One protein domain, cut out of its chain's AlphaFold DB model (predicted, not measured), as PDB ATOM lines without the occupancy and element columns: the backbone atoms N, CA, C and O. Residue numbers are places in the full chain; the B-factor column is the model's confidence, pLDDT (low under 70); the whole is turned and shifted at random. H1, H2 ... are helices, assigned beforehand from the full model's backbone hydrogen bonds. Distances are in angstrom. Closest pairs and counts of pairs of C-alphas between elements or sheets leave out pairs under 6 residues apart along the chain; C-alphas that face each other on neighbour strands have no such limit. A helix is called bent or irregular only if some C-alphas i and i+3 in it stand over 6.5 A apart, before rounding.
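Overview. This is residues 491 to 597 of the 598 residues of an uncharacterized protein of Paenibacillus pasadenensis (UniProt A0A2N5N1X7). One long helix, H5, makes most of the length, and four short helices with their loops gather loosely round and beyond its first part, while residues 574 to 597, of which 574 to 595 belong to H5, stick out as a free arm. H2 packs on the first part of H5, H1 is near it farther along, and H3 and H4 form a loose head near the end where H5 begins, with the long loop of residues 509 to 524 leading to H3. The printed part has 107 residues, with five named helices in the order H1 to H5 and no named strand, and its class is all helix. The whole is extended, with a radius of gyration of the C-alphas of 21.9 A and spans of 78 by 27 by 24 A.

Along the chain. H1 is residues 491 to 497, 9.6 A long, with C-alpha 491 at (98.893, 118.668, 122.977). H2 is residues 504 to 508, 6.0 A long. H3 is residues 525 to 534, 14.1 A long, and H4 is residues 538 to 546, 12.6 A long. H5 is residues 553 to 595, 62.9 A long, from C-alpha 553 at (112.401, 142.203, 125.079) to C-alpha 595 at (79.861, 90.577, 140.232). H5 is irregular, but only just: C-alphas 590 and 593 are 6.7 A apart.

Arrangement. H1 and H5 are close but not clearly touching, and their closest C-alphas, those of Arg 495 and Leu 566, are 7.8 A apart. They run opposite ways at a steep tilt of 56 degrees. H2 touches H5, with residues 559 to 563 of H5 alone; their closest C-alphas, those of Phe 504 and Gln 563, are 5.9 A apart. H3 and H4 are close but not clearly touching, with the closest C-alphas, those of Ile 531 and Asn 540, 7.8 A apart. They run opposite ways at a steep tilt of 39 degrees. H3 and H5 are only just apart, with their closest C-alphas at 8.3 A. H1 and H2 are apart, and so are H4 and H5. In H1, H2, H3 and H4 every O i to N i+4 pair is within hydrogen-bond range; in H5 37 of 39 are.

Size, cuts and confidence. The C-alphas farthest apart, those of Arg 519 and Lys 597, are 79.1 A apart. Without the stretches that stand free, residues 533 to 539 and 574 to 597, the body has 76 residues and spans 40 by 21 by 21 A. The printed part has no cut. The link from H2 to H3, 16 residues, is long; the link from H3 to H4 is tight. The mean pLDDT of the printed part, a predicted model, is 74.2, and 37 of the printed residues are under 70, among them residues 508 to 529 and 531 to 538.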
ATOM      1  N   LEU A 491      98.193 117.487 122.492       60.91
ATOM      2  CA  LEU A 491      98.893 118.668 122.977       60.91
ATOM      3  C   LEU A 491      99.486 119.469 121.813       60.91
ATOM      4  O   LEU A 491      99.328 120.681 121.771       60.91
ATOM      5  N   ASN A 492     100.075 118.808 120.812       69.88
ATOM      6  CA  ASN A 492     100.553 119.490 119.603       69.88
ATOM      7  C   ASN A 492      99.409 120.104 118.783       69.88
ATOM      8  O   ASN A 492      99.556 121.197 118.238       69.88
ATOM      9  N   ARG A 493      98.251 119.437 118.726       75.75
ATOM     10  CA  ARG A 493      97.046 119.987 118.097       75.75
ATOM     11  C   ARG A 493      96.487 121.178 118.880       75.75
ATOM     12  O   ARG A 493      96.189 122.193 118.270       75.75
ATOM     13  N   LEU A 494      96.424 121.092 120.207       69.31
ATOM     14  CA  LEU A 494      95.971 122.177 121.081       69.31
ATOM     15  C   LEU A 494      96.925 123.376 121.048       69.31
ATOM     16  O   LEU A 494      96.461 124.509 120.996       69.31
ATOM     17  N   ARG A 495      98.246 123.148 120.994       78.94
ATOM     18  CA  ARG A 495      99.242 124.209 120.774       78.94
ATOM     19  C   ARG A 495      99.022 124.900 119.428       78.94
ATOM     20  O   ARG A 495      99.052 126.122 119.377       78.94
ATOM     21  N   SER A 496      98.737 124.140 118.368       77.94
ATOM     22  CA  SER A 496      98.424 124.702 117.048       77.94
ATOM     23  C   SER A 496      97.082 125.442 117.003       77.94
ATOM     24  O   SER A 496      96.976 126.433 116.292       77.94
ATOM     25  N   GLU A 497      96.057 124.966 117.712       80.94
ATOM     26  CA  GLU A 497      94.728 125.596 117.760       80.94
ATOM     27  C   GLU A 497      94.721 126.873 118.618       80.94
ATOM     28  O   GLU A 497      93.921 127.769 118.371       80.94
ATOM     29  N   GLN A 498      95.619 126.974 119.603       81.56
ATOM     30  CA  GLN A 498      95.777 128.139 120.485       81.56
ATOM     31  C   GLN A 498      96.924 129.080 120.055       81.56
ATOM     32  O   GLN A 498      97.269 129.987 120.806       81.56
ATOM     33  N   ASP A 499      97.524 128.851 118.880       86.06
ATOM     34  CA  ASP A 499      98.674 129.604 118.339       86.06
ATOM     35  C   ASP A 499      99.847 129.754 119.336       86.06
ATOM     36  O   ASP A 499     100.517 130.783 119.432       86.06
ATOM     37  N   ILE A 500     100.095 128.701 120.124       81.44
ATOM     38  CA  ILE A 500     101.168 128.677 121.122       81.44
ATOM     39  C   ILE A 500     102.472 128.313 120.415       81.44
ATOM     40  O   ILE A 500     102.709 127.151 120.068       81.44
ATOM     41  N   GLY A 501     103.332 129.315 120.228       86.69
ATOM     42  CA  GLY A 501     104.666 129.148 119.655       86.69
ATOM     43  C   GLY A 501     105.669 128.450 120.588       86.69
ATOM     44  O   GLY A 501     105.312 127.791 121.571       86.69
ATOM     45  N   THR A 502     106.959 128.594 120.280       85.62
ATOM     46  CA  THR A 502     108.063 128.095 121.117       85.62
ATOM     47  C   THR A 502     107.995 128.727 122.510       85.62
ATOM     48  O   THR A 502     107.779 129.933 122.630       85.62
ATOM     49  N   SER A 503     108.148 127.917 123.555       85.44
ATOM     50  CA  SER A 503     108.117 128.346 124.959       85.44
ATOM     51  C   SER A 503     109.518 128.318 125.585       85.44
ATOM     52  O   SER A 503     110.454 127.763 125.008       85.44
ATOM     53  N   PHE A 504     109.686 128.897 126.778       81.56
ATOM     54  CA  PHE A 504     110.968 128.852 127.496       81.56
ATOM     55  C   PHE A 504     111.407 127.436 127.856       81.56
ATOM     56  O   PHE A 504     112.595 127.139 127.797       81.56
ATOM     57  N   SER A 505     110.471 126.554 128.191       77.44
ATOM     58  CA  SER A 505     110.757 125.149 128.486       77.44
ATOM     59  C   SER A 505     111.300 124.397 127.261       77.44
ATOM     60  O   SER A 505     112.162 123.531 127.410       77.44
ATOM     61  N   ASP A 506     110.899 124.800 126.049       79.00
ATOM     62  CA  ASP A 506     111.464 124.279 124.797       79.00
ATOM     63  C   ASP A 506     112.906 124.791 124.563       79.00
ATOM     64  O   ASP A 506     113.720 124.099 123.948       79.00
ATOM     65  N   LEU A 507     113.241 125.983 125.079       70.44
ATOM     66  CA  LEU A 507     114.573 126.598 124.984       70.44
ATOM     67  C   LEU A 507     115.533 126.117 126.085       70.44
ATOM     68  O   LEU A 507     116.697 125.854 125.802       70.44
ATOM     69  N   GLY A 508     115.061 125.947 127.323       63.16
ATOM     70  CA  GLY A 508     115.877 125.615 128.499       63.16
ATOM     71  C   GLY A 508     116.535 124.232 128.457       63.16
ATOM     72  O   GLY A 508     117.507 123.989 129.167       63.16
ATOM     73  N   GLY A 509     116.071 123.339 127.577       58.53
ATOM     74  CA  GLY A 509     116.730 122.059 127.308       58.53
ATOM     75  C   GLY A 509     118.058 122.179 126.547       58.53
ATOM     76  O   GLY A 509     118.742 121.172 126.361       58.53
ATOM     77  N   ARG A 510     118.427 123.377 126.070       44.69
ATOM     78  CA  ARG A 510     119.669 123.641 125.334       44.69
ATOM     79  C   ARG A 510     120.249 124.968 125.818       44.69
ATOM     80  O   ARG A 510     119.587 125.991 125.757       44.69
ATOM     81  N   THR A 511     121.474 124.941 126.330       39.38
ATOM     82  CA  THR A 511     122.207 126.082 126.908       39.38
ATOM     83  C   THR A 511     122.239 127.296 125.970       39.38
ATOM     84  O   THR A 511     123.121 127.395 125.122       39.38
ATOM     85  N   VAL A 512     121.283 128.216 126.117       47.81
ATOM     86  CA  VAL A 512     121.292 129.545 125.493       47.81
ATOM     87  C   VAL A 512     121.388 130.563 126.624       47.81
ATOM     88  O   VAL A 512     120.469 130.697 127.429       47.81
ATOM     89  N   GLU A 513     122.524 131.249 126.716       42.31
ATOM     90  CA  GLU A 513     122.811 132.215 127.778       42.31
ATOM     91  C   GLU A 513     122.318 133.614 127.367       42.31
ATOM     92  O   GLU A 513     122.736 134.177 126.354       42.31
ATOM     93  N   THR A 514     121.394 134.202 128.130       40.97
ATOM     94  CA  THR A 514     120.862 135.546 127.852       40.97
ATOM     95  C   THR A 514     121.736 136.620 128.508       40.97
ATOM     96  O   THR A 514     121.497 137.019 129.644       40.97
ATOM     97  N   VAL A 515     122.753 137.119 127.802       42.97
ATOM     98  CA  VAL A 515     123.554 138.300 128.211       42.97
ATOM     99  C   VAL A 515     123.092 139.531 127.414       42.97
ATOM    100  O   VAL A 515     122.579 139.330 126.323       42.97
ATOM    101  N   VAL A 516     123.280 140.790 127.865       44.16
ATOM    102  CA  VAL A 516     122.899 142.078 127.193       44.16
ATOM    103  C   VAL A 516     124.144 142.953 126.818       44.16
ATOM    104  O   VAL A 516     124.733 143.526 127.725       44.16
ATOM    105  N   PRO A 517     124.591 143.088 125.537       43.66
ATOM    106  CA  PRO A 517     124.911 144.398 124.944       43.66
ATOM    107  C   PRO A 517     124.454 144.661 123.474       43.66
ATOM    108  O   PRO A 517     124.539 143.826 122.579       43.66
ATOM    109  N   ASN A 518     123.992 145.899 123.262       42.84
ATOM    110  CA  ASN A 518     124.300 146.946 122.263       42.84
ATOM    111  C   ASN A 518     124.637 146.703 120.758       42.84
ATOM    112  O   ASN A 518     125.497 147.418 120.240       42.84
ATOM    113  N   ARG A 519     123.958 145.822 119.996       45.22
ATOM    114  CA  ARG A 519     123.844 145.980 118.514       45.22
ATOM    115  C   ARG A 519     122.467 145.579 117.964       45.22
ATOM    116  O   ARG A 519     121.872 144.595 118.381       45.22
ATOM    117  N   ASN A 520     121.977 146.379 117.015       45.50
ATOM    118  CA  ASN A 520     120.569 146.513 116.635       45.50
ATOM    119  C   ASN A 520     120.206 145.665 115.391       45.50
ATOM    120  O   ASN A 520     120.051 146.199 114.294       45.50
ATOM    121  N   ARG A 521     120.107 144.337 115.528       53.22
ATOM    122  CA  ARG A 521     119.481 143.474 114.506       53.22
ATOM    123  C   ARG A 521     118.350 142.669 115.136       53.22
ATOM    124  O   ARG A 521     118.585 141.796 115.962       53.22
ATOM    125  N   THR A 522     117.121 142.995 114.755       46.50
ATOM    126  CA  THR A 522     115.897 142.309 115.182       46.50
ATOM    127  C   THR A 522     115.564 141.181 114.212       46.50
ATOM    128  O   THR A 522     115.326 141.442 113.035       46.50
ATOM    129  N   ILE A 523     115.542 139.942 114.701       62.75
ATOM    130  CA  ILE A 523     115.138 138.752 113.936       62.75
ATOM    131  C   ILE A 523     113.614 138.622 113.975       62.75
ATOM    132  O   ILE A 523     113.002 138.866 115.015       62.75
ATOM    133  N   THR A 524     112.993 138.226 112.865       62.19
ATOM    134  CA  THR A 524     111.538 138.021 112.789       62.19
ATOM    135  C   THR A 524     111.113 136.640 113.315       62.19
ATOM    136  O   THR A 524     111.881 135.679 113.300       62.19
ATOM    137  N   ASN A 525     109.859 136.494 113.754       55.56
ATOM    138  CA  ASN A 525     109.339 135.229 114.306       55.56
ATOM    139  C   ASN A 525     109.369 134.059 113.299       55.56
ATOM    140  O   ASN A 525     109.538 132.903 113.682       55.56
ATOM    141  N   ILE A 526     109.258 134.355 112.002       64.25
ATOM    142  CA  ILE A 526     109.345 133.358 110.924       64.25
ATOM    143  C   ILE A 526     110.777 132.837 110.788       64.25
ATOM    144  O   ILE A 526     110.981 131.643 110.577       64.25
ATOM    145  N   GLU A 527     111.772 133.709 110.945       63.41
ATOM    146  CA  GLU A 527     113.180 133.315 110.938       63.41
ATOM    147  C   GLU A 527     113.531 132.502 112.179       63.41
ATOM    148  O   GLU A 527     114.227 131.501 112.048       63.41
ATOM    149  N   LEU A 528     112.982 132.844 113.349       67.12
ATOM    150  CA  LEU A 528     113.156 132.040 114.561       67.12
ATOM    151  C   LEU A 528     112.580 130.623 114.384       67.12
ATOM    152  O   LEU A 528     113.247 129.637 114.690       67.12
ATOM    153  N   ASN A 529     111.381 130.513 113.802       63.91
ATOM    154  CA  ASN A 529     110.743 129.228 113.498       63.91
ATOM    155  C   ASN A 529     111.480 128.440 112.405       63.91
ATOM    156  O   ASN A 529     111.542 127.212 112.464       63.91
ATOM    157  N   ARG A 530     112.052 129.120 111.403       71.00
ATOM    158  CA  ARG A 530     112.862 128.482 110.357       71.00
ATOM    159  C   ARG A 530     114.187 127.975 110.925       71.00
ATOM    160  O   ARG A 530     114.528 126.827 110.675       71.00
ATOM    161  N   ILE A 531     114.872 128.777 111.743       65.00
ATOM    162  CA  ILE A 531     116.088 128.365 112.456       65.00
ATOM    163  C   ILE A 531     115.779 127.146 113.326       65.00
ATOM    164  O   ILE A 531     116.502 126.162 113.221       65.00
ATOM    165  N   TRP A 532     114.673 127.168 114.082       62.88
ATOM    166  CA  TRP A 532     114.242 126.053 114.929       62.88
ATOM    167  C   TRP A 532     113.953 124.766 114.136       62.88
ATOM    168  O   TRP A 532     114.419 123.684 114.502       62.88
ATOM    169  N   ASN A 533     113.247 124.869 113.011       68.81
ATOM    170  CA  ASN A 533     112.936 123.715 112.160       68.81
ATOM    171  C   ASN A 533     114.161 123.177 111.396       68.81
ATOM    172  O   ASN A 533     114.226 121.978 111.126       68.81
ATOM    173  N   ASP A 534     115.153 124.025 111.111       67.12
ATOM    174  CA  ASP A 534     116.408 123.652 110.447       67.12
ATOM    175  C   ASP A 534     117.519 123.219 111.440       67.12
ATOM    176  O   ASP A 534     118.615 122.827 111.023       67.12
ATOM    177  N   THR A 535     117.258 123.221 112.759       55.88
ATOM    178  CA  THR A 535     118.248 122.928 113.826       55.88
ATOM    179  C   THR A 535     118.693 121.464 113.958       55.88
ATOM    180  O   THR A 535     119.333 121.093 114.942       55.88
ATOM    181  N   ALA A 536     118.430 120.608 112.969       48.09
ATOM    182  CA  ALA A 536     119.103 119.308 112.886       48.09
ATOM    183  C   ALA A 536     120.607 119.439 112.544       48.09
ATOM    184  O   ALA A 536     121.325 118.442 112.524       48.09
ATOM    185  N   ASN A 537     121.099 120.658 112.280       62.62
ATOM    186  CA  ASN A 537     122.481 120.930 111.901       62.62
ATOM    187  C   ASN A 537     123.186 121.820 112.944       62.62
ATOM    188  O   ASN A 537     122.951 123.028 113.002       62.62
ATOM    189  N   ALA A 538     124.081 121.229 113.743       65.31
ATOM    190  CA  ALA A 538     124.851 121.908 114.795       65.31
ATOM    191  C   ALA A 538     125.643 123.134 114.290       65.31
ATOM    192  O   ALA A 538     125.847 124.098 115.026       65.31
ATOM    193  N   ASN A 539     126.010 123.148 113.004       71.62
ATOM    194  CA  ASN A 539     126.735 124.257 112.382       71.62
ATOM    195  C   ASN A 539     125.911 125.552 112.291       71.62
ATOM    196  O   ASN A 539     126.483 126.640 112.257       71.62
ATOM    197  N   ASN A 540     124.579 125.458 112.257       70.56
ATOM    198  CA  ASN A 540     123.712 126.635 112.205       70.56
ATOM    199  C   ASN A 540     123.570 127.301 113.580       70.56
ATOM    200  O   ASN A 540     123.458 128.522 113.642       70.56
ATOM    201  N   ILE A 541     123.638 126.520 114.667       65.12
ATOM    202  CA  ILE A 541     123.619 127.045 116.041       65.12
ATOM    203  C   ILE A 541     124.911 127.820 116.319       65.12
ATOM    204  O   ILE A 541     124.835 128.963 116.752       65.12
ATOM    205  N   SER A 542     126.077 127.243 115.994       71.69
ATOM    206  CA  SER A 542     127.374 127.922 116.179       71.69
ATOM    207  C   SER A 542     127.418 129.248 115.421       71.69
ATOM    208  O   SER A 542     127.763 130.270 115.992       71.69
ATOM    209  N   ARG A 543     126.962 129.274 114.160       72.31
ATOM    210  CA  ARG A 543     126.907 130.516 113.370       72.31
ATOM    211  C   ARG A 543     125.939 131.555 113.933       72.31
ATOM    212  O   ARG A 543     126.162 132.748 113.745       72.31
ATOM    213  N   TRP A 544     124.847 131.119 114.559       73.44
ATOM    214  CA  TRP A 544     123.885 132.023 115.182       73.44
ATOM    215  C   TRP A 544     124.468 132.660 116.449       73.44
ATOM    216  O   TRP A 544     124.375 133.880 116.597       73.44
ATOM    217  N   ASP A 545     125.139 131.865 117.283       75.25
ATOM    218  CA  ASP A 545     125.840 132.329 118.485       75.25
ATOM    219  C   ASP A 545     126.998 133.282 118.126       75.25
ATOM    220  O   ASP A 545     127.045 134.426 118.584       75.25
ATOM    221  N   ASP A 546     127.827 132.894 117.149       79.81
ATOM    222  CA  ASP A 546     128.947 133.698 116.634       79.81
ATOM    223  C   ASP A 546     128.499 135.041 116.024       79.81
ATOM    224  O   ASP A 546     129.266 136.005 115.963       79.81
ATOM    225  N   SER A 547     127.247 135.136 115.563       80.06
ATOM    226  CA  SER A 547     126.705 136.365 114.967       80.06
ATOM    227  C   SER A 547     126.202 137.396 115.988       80.06
ATOM    228  O   SER A 547     125.805 138.496 115.597       80.06
ATOM    229  N   GLY A 548     126.254 137.084 117.290       84.38
ATOM    230  CA  GLY A 548     125.878 138.006 118.365       84.38
ATOM    231  C   GLY A 548     124.389 138.357 118.382       84.38
ATOM    232  O   GLY A 548     124.014 139.426 118.871       84.38
ATOM    233  N   ASN A 549     123.542 137.489 117.827       81.31
ATOM    234  CA  ASN A 549     122.099 137.691 117.789       81.31
ATOM    235  C   ASN A 549     121.505 137.576 119.192       81.31
ATOM    236  O   ASN A 549     121.846 136.680 119.959       81.31
ATOM    237  N   ARG A 550     120.585 138.483 119.525       75.38
ATOM    238  CA  ARG A 550     119.925 138.531 120.831       75.38
ATOM    239  C   ARG A 550     118.423 138.572 120.684       75.38
ATOM    240  O   ARG A 550     117.895 139.191 119.764       75.38
ATOM    241  N   VAL A 551     117.752 137.931 121.631       81.88
ATOM    242  CA  VAL A 551     116.296 137.953 121.753       81.88
ATOM    243  C   VAL A 551     115.887 139.332 122.270       81.88
ATOM    244  O   VAL A 551     116.379 139.795 123.296       81.88
ATOM    245  N   THR A 552     115.021 140.025 121.534       85.88
ATOM    246  CA  THR A 552     114.494 141.332 121.961       85.88
ATOM    247  C   THR A 552     113.550 141.180 123.155       85.88
ATOM    248  O   THR A 552     112.924 140.134 123.310       85.88
ATOM    249  N   GLN A 553     113.354 142.235 123.958       80.75
ATOM    250  CA  GLN A 553     112.401 142.203 125.079       80.75
ATOM    251  C   GLN A 553     110.988 141.793 124.628       80.75
ATOM    252  O   GLN A 553     110.354 140.971 125.267       80.75
ATOM    253  N   ARG A 554     110.530 142.264 123.459       84.31
ATOM    254  CA  ARG A 554     109.226 141.861 122.898       84.31
ATOM    255  C   ARG A 554     109.144 140.364 122.591       84.31
ATOM    256  O   ARG A 554     108.081 139.771 122.745       84.31
ATOM    257  N   GLN A 555     110.246 139.765 122.138       82.56
ATOM    258  CA  GLN A 555     110.327 138.322 121.912       82.56
ATOM    259  C   GLN A 555     110.397 137.561 123.235       82.56
ATOM    260  O   GLN A 555     109.753 136.527 123.351       82.56
ATOM    261  N   LEU A 556     111.102 138.090 124.238       88.62
ATOM    262  CA  LEU A 556     111.124 137.537 125.592       88.62
ATOM    263  C   LEU A 556     109.714 137.511 126.200       88.62
ATOM    264  O   LEU A 556     109.256 136.463 126.644       88.62
ATOM    265  N   ASP A 557     108.989 138.628 126.111       88.81
ATOM    266  CA  ASP A 557     107.609 138.743 126.585       88.81
ATOM    267  C   ASP A 557     106.676 137.777 125.829       88.81
ATOM    268  O   ASP A 557     105.722 137.242 126.394       88.81
ATOM    269  N   GLN A 558     106.935 137.520 124.540       86.06
ATOM    270  CA  GLN A 558     106.178 136.543 123.753       86.06
ATOM    271  C   GLN A 558     106.503 135.094 124.148       86.06
ATOM    272  O   GLN A 558     105.583 134.289 124.274       86.06
ATOM    273  N   LEU A 559     107.775 134.764 124.384       88.94
ATOM    274  CA  LEU A 559     108.192 133.454 124.898       88.94
ATOM    275  C   LEU A 559     107.593 133.186 126.283       88.94
ATOM    276  O   LEU A 559     107.183 132.061 126.563       88.94
ATOM    277  N   GLN A 560     107.486 134.222 127.118       91.94
ATOM    278  CA  GLN A 560     106.859 134.133 128.433       91.94
ATOM    279  C   GLN A 560     105.353 133.892 128.315       91.94
ATOM    280  O   GLN A 560     104.846 132.955 128.918       91.94
ATOM    281  N   ARG A 561     104.652 134.630 127.440       91.81
ATOM    282  CA  ARG A 561     103.231 134.364 127.142       91.81
ATOM    283  C   ARG A 561     102.992 132.943 126.622       91.81
ATOM    284  O   ARG A 561     102.002 132.321 126.995       91.81
ATOM    285  N   ASN A 562     103.891 132.419 125.786       91.19
ATOM    286  CA  ASN A 562     103.805 131.041 125.299       91.19
ATOM    287  C   ASN A 562     104.037 130.019 126.422       91.19
ATOM    288  O   ASN A 562     103.373 128.984 126.440       91.19
ATOM    289  N   GLN A 563     104.952 130.302 127.356       92.94
ATOM    290  CA  GLN A 563     105.183 129.460 128.531       92.94
ATOM    291  C   GLN A 563     103.957 129.443 129.450       92.94
ATOM    292  O   GLN A 563     103.466 128.368 129.776       92.94
ATOM    293  N   ASP A 564     103.387 130.608 129.763       94.12
ATOM    294  CA  ASP A 564     102.183 130.707 130.593       94.12
ATOM    295  C   ASP A 564     100.991 129.970 129.956       94.12
ATOM    296  O   ASP A 564     100.182 129.339 130.642       94.12
ATOM    297  N   ALA A 565     100.866 130.028 128.626       91.38
ATOM    298  CA  ALA A 565      99.841 129.291 127.893       91.38
ATOM    299  C   ALA A 565     100.060 127.768 127.963       91.38
ATOM    300  O   ALA A 565      99.092 127.017 128.119       91.38
ATOM    301  N   LEU A 566     101.313 127.308 127.893       92.44
ATOM    302  CA  LEU A 566     101.664 125.896 128.038       92.44
ATOM    303  C   LEU A 566     101.379 125.384 129.457       92.44
ATOM    304  O   LEU A 566     100.764 124.328 129.606       92.44
ATOM    305  N   ASP A 567     101.736 126.153 130.484       93.44
ATOM    306  CA  ASP A 567     101.520 125.788 131.888       93.44
ATOM    307  C   ASP A 567     100.017 125.688 132.216       93.44
ATOM    308  O   ASP A 567      99.572 124.778 132.926       93.44
ATOM    309  N   ARG A 568      99.190 126.562 131.623       94.56
ATOM    310  CA  ARG A 568      97.719 126.476 131.708       94.56
ATOM    311  C   ARG A 568      97.163 125.216 131.046       94.56
ATOM    312  O   ARG A 568      96.211 124.633 131.566       94.56
ATOM    313  N   LEU A 569      97.727 124.789 129.914       91.38
ATOM    314  CA  LEU A 569      97.321 123.542 129.256       91.38
ATOM    315  C   LEU A 569      97.711 122.317 130.085       91.38
ATOM    316  O   LEU A 569      96.876 121.438 130.280       91.38
ATOM    317  N   GLN A 570      98.928 122.286 130.629       90.06
ATOM    318  CA  GLN A 570      99.381 121.197 131.499       90.06
ATOM    319  C   GLN A 570      98.537 121.097 132.775       90.06
ATOM    320  O   GLN A 570      98.142 120.003 133.175       90.06
ATOM    321  N   SER A 571      98.175 122.237 133.370       92.06
ATOM    322  CA  SER A 571      97.282 122.279 134.536       92.06
ATOM    323  C   SER A 571      95.887 121.725 134.211       92.06
ATOM    324  O   SER A 571      95.310 120.974 134.999       92.06
ATOM    325  N   ARG A 572      95.353 122.031 133.019       91.69
ATOM    326  CA  ARG A 572      94.090 121.448 132.534       91.69
ATOM    327  C   ARG A 572      94.193 119.939 132.324       91.69
ATOM    328  O   ARG A 572      93.262 119.225 132.685       91.69
ATOM    329  N   GLU A 573      95.302 119.438 131.785       89.69
ATOM    330  CA  GLU A 573      95.518 117.993 131.647       89.69
ATOM    331  C   GLU A 573      95.575 117.287 133.005       89.69
ATOM    332  O   GLU A 573      94.955 116.235 133.146       89.69
ATOM    333  N   GLY A 574      96.222 117.886 134.011       91.31
ATOM    334  CA  GLY A 574      96.218 117.369 135.383       91.31
ATOM    335  C   GLY A 574      94.802 117.218 135.943       91.31
ATOM    336  O   GLY A 574      94.436 116.142 136.406       91.31
ATOM    337  N   SER A 575      93.961 118.247 135.785       90.56
ATOM    338  CA  SER A 575      92.557 118.186 136.229       90.56
ATOM    339  C   SER A 575      91.716 117.145 135.474       90.56
ATOM    340  O   SER A 575      90.805 116.546 136.040       90.56
ATOM    341  N   LEU A 576      92.020 116.896 134.194       83.81
ATOM    342  CA  LEU A 576      91.340 115.865 133.408       83.81
ATOM    343  C   LEU A 576      91.790 114.456 133.804       83.81
ATOM    344  O   LEU A 576      90.972 113.541 133.782       83.81
ATOM    345  N   GLN A 577      93.062 114.273 134.161       86.19
ATOM    346  CA  GLN A 577      93.566 113.000 134.679       86.19
ATOM    347  C   GLN A 577      92.915 112.665 136.021       86.19
ATOM    348  O   GLN A 577      92.394 111.563 136.166       86.19
ATOM    349  N   GLU A 578      92.839 113.635 136.934       91.50
ATOM    350  CA  GLU A 578      92.153 113.484 138.222       91.50
ATOM    351  C   GLU A 578      90.666 113.138 138.035       91.50
ATOM    352  O   GLU A 578      90.159 112.204 138.651       91.50
ATOM    353  N   ALA A 579      89.969 113.805 137.109       84.75
ATOM    354  CA  ALA A 579      88.568 113.500 136.812       84.75
ATOM    355  C   ALA A 579      88.360 112.085 136.234       84.75
ATOM    356  O   ALA A 579      87.353 111.438 136.523       84.75
ATOM    357  N   VAL A 580      89.296 111.593 135.414       86.31
ATOM    358  CA  VAL A 580      89.246 110.229 134.861       86.31
ATOM    359  C   VAL A 580      89.535 109.185 135.939       86.31
ATOM    360  O   VAL A 580      88.880 108.146 135.953       86.31
ATOM    361  N   GLU A 581      90.474 109.457 136.843       88.12
ATOM    362  CA  GLU A 581      90.815 108.572 137.959       88.12
ATOM    363  C   GLU A 581      89.644 108.450 138.946       88.12
ATOM    364  O   GLU A 581      89.179 107.344 139.217       88.12
ATOM    365  N   VAL A 582      89.062 109.583 139.357       92.19
ATOM    366  CA  VAL A 582      87.873 109.614 140.225       92.19
ATOM    367  C   VAL A 582      86.681 108.910 139.563       92.19
ATOM    368  O   VAL A 582      86.014 108.091 140.197       92.19
ATOM    369  N   GLY A 583      86.431 109.168 138.274       90.06
ATOM    370  CA  GLY A 583      85.347 108.515 137.535       90.06
ATOM    371  C   GLY A 583      85.549 107.005 137.356       90.06
ATOM    372  O   GLY A 583      84.582 106.242 137.389       90.06
ATOM    373  N   GLY A 584      86.798 106.558 137.195       89.06
ATOM    374  CA  GLY A 584      87.155 105.142 137.111       89.06
ATOM    375  C   GLY A 584      86.923 104.405 138.429       89.06
ATOM    376  O   GLY A 584      86.283 103.352 138.443       89.06
ATOM    377  N   ASP A 585      87.363 104.989 139.541       87.06
ATOM    378  CA  ASP A 585      87.183 104.420 140.878       87.06
ATOM    379  C   ASP A 585      85.708 104.306 141.270       87.06
ATOM    380  O   ASP A 585      85.288 103.328 141.897       87.06
ATOM    381  N   GLU A 586      84.893 105.284 140.879       88.00
ATOM    382  CA  GLU A 586      83.460 105.271 141.146       88.00
ATOM    383  C   GLU A 586      82.728 104.216 140.301       88.00
ATOM    384  O   GLU A 586      81.897 103.474 140.830       88.00
ATOM    385  N   ALA A 587      83.110 104.041 139.031       76.62
ATOM    386  CA  ALA A 587      82.593 102.966 138.183       76.62
ATOM    387  C   ALA A 587      82.974 101.566 138.703       76.62
ATOM    388  O   ALA A 587      82.148 100.649 138.690       76.62
ATOM    389  N   ILE A 588      84.196 101.393 139.224       82.19
ATOM    390  CA  ILE A 588      84.648 100.132 139.838       82.19
ATOM    391  C   ILE A 588      83.864  99.843 141.126       82.19
ATOM    392  O   ILE A 588      83.406  98.715 141.331       82.19
ATOM    393  N   LYS A 589      83.649 100.856 141.976       86.38
ATOM    394  CA  LYS A 589      82.829 100.724 143.195       86.38
ATOM    395  C   LYS A 589      81.381 100.352 142.879       86.38
ATOM    396  O   LYS A 589      80.807  99.535 143.596       86.38
ATOM    397  N   GLN A 590      80.809 100.896 141.807       82.38
ATOM    398  CA  GLN A 590      79.443 100.579 141.378       82.38
ATOM    399  C   GLN A 590      79.319  99.213 140.678       82.38
ATOM    400  O   GLN A 590      78.258  98.596 140.745       82.38
ATOM    401  N   GLY A 591      80.383  98.707 140.042       70.31
ATOM    402  CA  GLY A 591      80.386  97.401 139.368       70.31
ATOM    403  C   GLY A 591      80.565  96.196 140.300       70.31
ATOM    404  O   GLY A 591      80.039  95.118 140.026       70.31
ATOM    405  N   LYS A 592      81.261  96.367 141.431       71.44
ATOM    406  CA  LYS A 592      81.575  95.282 142.381       71.44
ATOM    407  C   LYS A 592      80.347  94.514 142.925       71.44
ATOM    408  O   LYS A 592      80.386  93.287 142.921       71.44
ATOM    409  N   PRO A 593      79.218  95.158 143.290       71.69
ATOM    410  CA  PRO A 593      78.025  94.460 143.784       71.69
ATOM    411  C   PRO A 593      77.285  93.632 142.720       71.69
ATOM    412  O   PRO A 593      76.426  92.823 143.069       71.69
ATOM    413  N   LEU A 594      77.558  93.863 141.429       57.91
ATOM    414  CA  LEU A 594      76.961  93.106 140.321       57.91
ATOM    415  C   LEU A 594      77.745  91.827 140.006       57.91
ATOM    416  O   LEU A 594      77.159  90.883 139.482       57.91
ATOM    417  N   LEU A 595      79.038  91.783 140.343       56.38
ATOM    418  CA  LEU A 595      79.861  90.577 140.232       56.38
ATOM    419  C   LEU A 595      79.634  89.602 141.392       56.38
ATOM    420  O   LEU A 595      79.676  88.405 141.160       56.38
ATOM    421  N   ASP A 596      79.304  90.088 142.590       70.38
ATOM    422  CA  ASP A 596      79.038  89.226 143.756       70.38
ATOM    423  C   ASP A 596      77.647  88.544 143.730       70.38
ATOM    424  O   ASP A 596      77.288  87.822 144.659       70.38
ATOM    425  N   LYS A 597      76.829  88.784 142.693       66.62
ATOM    426  CA  LYS A 597      75.459  88.242 142.562       66.62
ATOM    427  C   LYS A 597      75.274  87.200 141.450       66.62
ATOM    428  O   LYS A 597      74.152  86.725 141.282       66.62
TER     429      LYS A 597